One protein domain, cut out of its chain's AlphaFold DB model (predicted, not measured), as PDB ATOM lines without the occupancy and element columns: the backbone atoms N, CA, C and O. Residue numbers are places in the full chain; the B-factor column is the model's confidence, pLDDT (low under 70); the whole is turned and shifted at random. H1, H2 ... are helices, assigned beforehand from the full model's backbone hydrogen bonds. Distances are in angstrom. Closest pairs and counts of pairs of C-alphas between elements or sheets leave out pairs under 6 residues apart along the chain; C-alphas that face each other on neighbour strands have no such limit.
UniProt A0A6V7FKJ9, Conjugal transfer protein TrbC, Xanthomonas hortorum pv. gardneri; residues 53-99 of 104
ATOM      1  N   VAL A  53      24.097 -23.743  31.877       78.38
ATOM      2  CA  VAL A  53      22.640 -23.937  31.779       78.38
ATOM      3  C   VAL A  53      22.043 -23.210  30.567       78.38
ATOM      4  O   VAL A  53      21.257 -23.804  29.832       78.38
ATOM      5  N   ILE A  54      22.445 -21.961  30.306       81.81
ATOM      6  CA  ILE A  54      21.957 -21.180  29.156       81.81
ATOM      7  C   ILE A  54      22.297 -21.878  27.832       81.81
ATOM      8  O   ILE A  54      21.432 -22.005  26.967       81.81
ATOM      9  N   SER A  55      23.525 -22.384  27.678       80.44
ATOM     10  CA  SER A  55      23.944 -23.066  26.446       80.44
ATOM     11  C   SER A  55      23.142 -24.346  26.165       80.44
ATOM     12  O   SER A  55      22.800 -24.610  25.012       80.44
ATOM     13  N   ILE A  56      22.764 -25.103  27.204       81.75
ATOM     14  CA  ILE A  56      21.898 -26.289  27.089       81.75
ATOM     15  C   ILE A  56      20.505 -25.897  26.604       81.75
ATOM     16  O   ILE A  56      19.975 -26.528  25.691       81.75
ATOM     17  N   VAL A  57      19.920 -24.848  27.189       84.00
ATOM     18  CA  VAL A  57      18.579 -24.374  26.817       84.00
ATOM     19  C   VAL A  57      18.561 -23.905  25.364       84.00
ATOM     20  O   VAL A  57      17.690 -24.315  24.600       84.00
ATOM     21  N   VAL A  58      19.552 -23.112  24.949       83.19
ATOM     22  CA  VAL A  58      19.674 -22.643  23.561       83.19
ATOM     23  C   VAL A  58      19.872 -23.816  22.593       83.19
ATOM     24  O   VAL A  58      19.241 -23.849  21.537       83.19
ATOM     25  N   CYS A  59      20.675 -24.820  22.960       78.69
ATOM     26  CA  CYS A  59      20.866 -26.028  22.154       78.69
ATOM     27  C   CYS A  59      19.570 -26.857  22.027       78.69
ATOM     28  O   CYS A  59      19.218 -27.281  20.927       78.69
ATOM     29  N   GLY A  60      18.810 -27.021  23.116       77.56
ATOM     30  CA  GLY A  60      17.517 -27.717  23.114       77.56
ATOM     31  C   GLY A  60      16.443 -27.002  22.289       77.56
ATOM     32  O   GLY A  60      15.718 -27.642  21.527       77.56
ATOM     33  N   LEU A  61      16.387 -25.668  22.367       81.94
ATOM     34  CA  LEU A  61      15.506 -24.850  21.526       81.94
ATOM     35  C   LEU A  61      15.908 -24.918  20.044       81.94
ATOM     36  O   LEU A  61      15.041 -24.964  19.172       81.94
ATOM     37  N   GLY A  62      17.210 -24.988  19.753       77.81
ATOM     38  CA  GLY A  62      17.725 -25.223  18.403       77.81
ATOM     39  C   GLY A  62      17.343 -26.602  17.853       77.81
ATOM     40  O   GLY A  62      16.936 -26.709  16.699       77.81
ATOM     41  N   MET A  63      17.392 -27.649  18.683       69.88
ATOM     42  CA  MET A  63      16.942 -28.996  18.310       69.88
ATOM     43  C   MET A  63      15.440 -29.064  18.028       69.88
ATOM     44  O   MET A  63      15.039 -29.750  17.089       69.88
ATOM     45  N   ALA A  64      14.619 -28.347  18.801       73.69
ATOM     46  CA  ALA A  64      13.170 -28.308  18.605       73.69
ATOM     47  C   ALA A  64      12.764 -27.684  17.257       73.69
ATOM     48  O   ALA A  64      11.748 -28.068  16.690       73.69
ATOM     49  N   ASN A  65      13.581 -26.768  16.726       70.38
ATOM     50  CA  ASN A  65      13.370 -26.119  15.427       70.38
ATOM     51  C   ASN A  65      14.180 -26.769  14.282       70.38
ATOM     52  O   ASN A  65      14.250 -26.224  13.182       70.38
ATOM     53  N   SER A  66      14.822 -27.921  14.514       68.31
ATOM     54  CA  SER A  66      15.671 -28.586  13.518       68.31
ATOM     55  C   SER A  66      14.866 -29.539  12.626       68.31
ATOM     56  O   SER A  66      14.867 -30.758  12.805       68.31
ATOM     57  N   GLU A  67      14.203 -28.988  11.614       70.12
ATOM     58  CA  GLU A  67      13.598 -29.757  10.523       70.12
ATOM     59  C   GLU A  67      14.580 -29.833   9.344       70.12
ATOM     60  O   GLU A  67      14.486 -29.094   8.371       70.12
ATOM     61  N   GLY A  68      15.619 -30.672   9.447       64.38
ATOM     62  CA  GLY A  68      16.596 -30.744   8.355       64.38
ATOM     63  C   GLY A  68      17.770 -31.693   8.554       64.38
ATOM     64  O   GLY A  68      18.822 -31.301   9.045       64.38
ATOM     65  N   GLY A  69      17.617 -32.927   8.070       64.06
ATOM     66  CA  GLY A  69      18.737 -33.785   7.670       64.06
ATOM     67  C   GLY A  69      19.390 -34.646   8.760       64.06
ATOM     68  O   GLY A  69      19.678 -34.218   9.877       64.06
ATOM     69  N   THR A  70      19.699 -35.892   8.391       70.00
ATOM     70  CA  THR A  70      20.379 -36.905   9.223       70.00
ATOM     71  C   THR A  70      21.720 -36.421   9.799       70.00
ATOM     72  O   THR A  70      22.114 -36.848  10.884       70.00
ATOM     73  N   GLY A  71      22.407 -35.495   9.116       76.69
ATOM     74  CA  GLY A  71      23.657 -34.883   9.587       76.69
ATOM     75  C   GLY A  71      23.473 -33.903  10.752       76.69
ATOM     76  O   GLY A  71      24.223 -33.973  11.725       76.69
ATOM     77  N   MET A  72      22.442 -33.050  10.710       71.44
ATOM     78  CA  MET A  72      22.156 -32.078  11.774       71.44
ATOM     79  C   MET A  72      21.771 -32.787  13.075       71.44
ATOM     80  O   MET A  72      22.265 -32.438  14.143       71.44
ATOM     81  N   LYS A  73      20.988 -33.871  12.984       72.75
ATOM     82  CA  LYS A  73      20.617 -34.703  14.142       72.75
ATOM     83  C   LYS A  73      21.837 -35.312  14.845       72.75
ATOM     84  O   LYS A  73      21.884 -35.335  16.071       72.75
ATOM     85  N   LYS A  74      22.846 -35.766  14.086       76.81
ATOM     86  CA  LYS A  74      24.106 -36.291  14.645       76.81
ATOM     87  C   LYS A  74      24.970 -35.196  15.279       76.81
ATOM     88  O   LYS A  74      25.478 -35.405  16.374       76.81
ATOM     89  N   LEU A  75      25.116 -34.041  14.627       80.81
ATOM     90  CA  LEU A  75      25.878 -32.907  15.169       80.81
ATOM     91  C   LEU A  75      25.250 -32.353  16.453       80.81
ATOM     92  O   LEU A  75      25.953 -32.135  17.437       80.81
ATOM     93  N   MET A  76      23.926 -32.201  16.476       77.19
ATOM     94  CA  MET A  76      23.207 -31.744  17.663       77.19
ATOM     95  C   MET A  76      23.313 -32.745  18.818       77.19
ATOM     96  O   MET A  76      23.508 -32.326  19.952       77.19
ATOM     97  N   ALA A  77      23.282 -34.056  18.555       78.88
ATOM     98  CA  ALA A  77      23.485 -35.071  19.593       78.88
ATOM     99  C   ALA A  77      24.895 -35.018  20.216       78.88
ATOM    100  O   ALA A  77      25.040 -35.196  21.425       78.88
ATOM    101  N   VAL A  78      25.929 -34.735  19.415       82.44
ATOM    102  CA  VAL A  78      27.303 -34.549  19.916       82.44
ATOM    103  C   VAL A  78      27.404 -33.294  20.789       82.44
ATOM    104  O   VAL A  78      27.975 -33.356  21.876       82.44
ATOM    105  N   LEU A  79      26.811 -32.175  20.363       81.75
ATOM    106  CA  LEU A  79      26.781 -30.934  21.149       81.75
ATOM    107  C   LEU A  79      25.967 -31.086  22.443       81.75
ATOM    108  O   LEU A  79      26.394 -30.608  23.494       81.75
ATOM    109  N   LEU A  80      24.844 -31.806  22.389       80.62
ATOM    110  CA  LEU A  80      24.035 -32.144  23.559       80.62
ATOM    111  C   LEU A  80      24.847 -32.980  24.560       80.62
ATOM    112  O   LEU A  80      24.878 -32.656  25.745       80.62
ATOM    113  N   GLY A  81      25.553 -34.013  24.086       81.12
ATOM    114  CA  GLY A  81      26.422 -34.842  24.923       81.12
ATOM    115  C   GLY A  81      27.552 -34.045  25.580       81.12
ATOM    116  O   GLY A  81      27.804 -34.204  26.775       81.12
ATOM    117  N   LEU A  82      28.180 -33.131  24.834       84.44
ATOM    118  CA  LEU A  82      29.236 -32.260  25.354       84.44
ATOM    119  C   LEU A  82      28.706 -31.299  26.433       84.44
ATOM    120  O   LEU A  82      29.343 -31.119  27.471       84.44
ATOM    121  N   SER A  83      27.517 -30.727  26.226       81.12
ATOM    122  CA  SER A  83      26.903 -29.780  27.163       81.12
ATOM    123  C   SER A  83      26.404 -30.461  28.448       81.12
ATOM    124  O   SER A  83      26.595 -29.944  29.552       81.12
ATOM    125  N   VAL A  84      25.854 -31.678  28.344       80.19
ATOM    126  CA  VAL A  84      25.486 -32.505  29.510       80.19
ATOM    127  C   VAL A  84      26.725 -32.925  30.303       80.19
ATOM    128  O   VAL A  84      26.705 -32.842  31.528       80.19
ATOM    129  N   ALA A  85      27.820 -33.310  29.638       81.69
ATOM    130  CA  ALA A  85      29.074 -33.647  30.313       81.69
ATOM    131  C   ALA A  85      29.659 -32.447  31.082       81.69
ATOM    132  O   ALA A  85      30.073 -32.585  32.232       81.69
ATOM    133  N   PHE A  86      29.635 -31.252  30.487       73.31
ATOM    134  CA  PHE A  86      30.101 -30.022  31.133       73.31
ATOM    135  C   PHE A  86      29.217 -29.602  32.326       73.31
ATOM    136  O   PHE A  86      29.721 -29.233  33.392       73.31
ATOM    137  N   SER A  87      27.893 -29.722  32.181       77.44
ATOM    138  CA  SER A  87      26.931 -29.484  33.266       77.44
ATOM    139  C   SER A  87      27.091 -30.481  34.408       77.44
ATOM    140  O   SER A  87      27.109 -30.081  35.572       77.44
ATOM    141  N   ALA A  88      27.294 -31.763  34.088       76.06
ATOM    142  CA  ALA A  88      27.577 -32.802  35.066       76.06
ATOM    143  C   ALA A  88      28.858 -32.495  35.841       76.06
ATOM    144  O   ALA A  88      28.809 -32.530  37.058       76.06
ATOM    145  N   SER A  89      29.962 -32.100  35.202       74.50
ATOM    146  CA  SER A  89      31.193 -31.714  35.916       74.50
ATOM    147  C   SER A  89      30.971 -30.554  36.896       74.50
ATOM    148  O   SER A  89      31.461 -30.583  38.024       74.50
ATOM    149  N   THR A  90      30.164 -29.565  36.504       66.94
ATOM    150  CA  THR A  90      29.833 -28.399  37.344       66.94
ATOM    151  C   THR A  90      28.878 -28.757  38.495       66.94
ATOM    152  O   THR A  90      29.005 -28.247  39.608       66.94
ATOM    153  N   PHE A  91      27.922 -29.655  38.255       63.88
ATOM    154  CA  PHE A  91      26.985 -30.157  39.262       63.88
ATOM    155  C   PHE A  91      27.634 -31.171  40.218       63.88
ATOM    156  O   PHE A  91      27.397 -31.127  41.421       63.88
ATOM    157  N   PHE A  92      28.486 -32.052  39.698       62.53
ATOM    158  CA  PHE A  92      29.127 -33.158  40.407       62.53
ATOM    159  C   PHE A  92      30.111 -32.662  41.465       62.53
ATOM    160  O   PHE A  92      30.087 -33.146  42.594       62.53
ATOM    161  N   LEU A  93      30.903 -31.634  41.148       64.81
ATOM    162  CA  LEU A  93      31.781 -30.989  42.130       64.81
ATOM    163  C   LEU A  93      30.983 -30.283  43.240       64.81
ATOM    164  O   LEU A  93      31.358 -30.367  44.406       64.81
ATOM    165  N   SER A  94      29.842 -29.659  42.914       58.66
ATOM    166  CA  SER A  94      28.927 -29.107  43.928       58.66
ATOM    167  C   SER A  94      28.260 -30.192  44.780       58.66
ATOM    168  O   SER A  94      28.056 -29.970  45.964       58.66
ATOM    169  N   PHE A  95      27.933 -31.364  44.227       58.59
ATOM    170  CA  PHE A  95      27.322 -32.474  44.970       58.59
ATOM    171  C   PHE A  95      28.313 -33.144  45.936       58.59
ATOM    172  O   PHE A  95      27.978 -33.369  47.095       58.59
ATOM    173  N   LEU A  96      29.555 -33.383  45.498       62.44
ATOM    174  CA  LEU A  96      30.630 -33.892  46.359       62.44
ATOM    175  C   LEU A  96      31.062 -32.881  47.437       62.44
ATOM    176  O   LEU A  96      31.555 -33.287  48.484       62.44
ATOM    177  N   GLY A  97      30.852 -31.579  47.204       60.12
ATOM    178  CA  GLY A  97      31.054 -30.517  48.198       60.12
ATOM    179  C   GLY A  97      29.844 -30.220  49.097       60.12
ATOM    180  O   GLY A  97      29.997 -29.510  50.085       60.12
ATOM    181  N   PHE A  98      28.651 -30.742  48.785       58.31
ATOM    182  CA  PHE A  98      27.392 -30.443  49.494       58.31
ATOM    183  C   PHE A  98      26.725 -31.686  50.122       58.31
ATOM    184  O   PHE A  98      25.670 -31.581  50.741       58.31
ATOM    185  N   GLY A  99      27.330 -32.872  50.012       65.50
ATOM    186  CA  GLY A  99      26.751 -34.127  50.501       65.50
ATOM    187  C   GLY A  99      27.603 -34.856  51.542       65.50
ATOM    188  O   GLY A  99      28.332 -35.773  51.182       65.50
TER     189      GLY A  99
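What this domain is: This is residues 53 to 99 of the 104 residues of the protein "Conjugal transfer protein TrbC" of Xanthomonas hortorum pv. gardneri (UniProt A0A6V7FKJ9). A lopsided helical hairpin: the short helix H1 folds back beside the first part of the long helix H2, and residues 88 to 99, of which 88 to 98 belong to H2, stick out alone as an arm. The printed part has 47 residues with two named helices, H1 then H2, and no named strand; its class is all helix. It is loose, with a radius of gyration of the C-alphas of 13.4 A, and spans 43 by 16 by 11 A.

Where its parts are: H1, residues 53 to 64, begins at C-alpha 53 (22.640, -23.937, 31.779) and measures 16.8 A. H2, residues 70 to 98, measures 41.4 A and ends at C-alpha 98 (27.392, -30.443, 49.494).

How they stand to each other: H1 and H2 form a helical hairpin and touch, the closest C-alphas being those of Ile 56 and Ser 83, 6.1 A apart. They run opposite ways at a shallow tilt of 25 degrees. Every O i to N i+4 pair is within hydrogen-bond range in H1, and 24 of 25 are in H2.

The domain as a whole: The C-alphas farthest apart, of Gly 69 and Gly 99, are 43.6 A apart. The printed part has no cut, and the link from H1 to H2 is tight. Mean pLDDT of the printed part is 73.8; residues 63, 66, 68 to 69 and 90 to 99 are under 70.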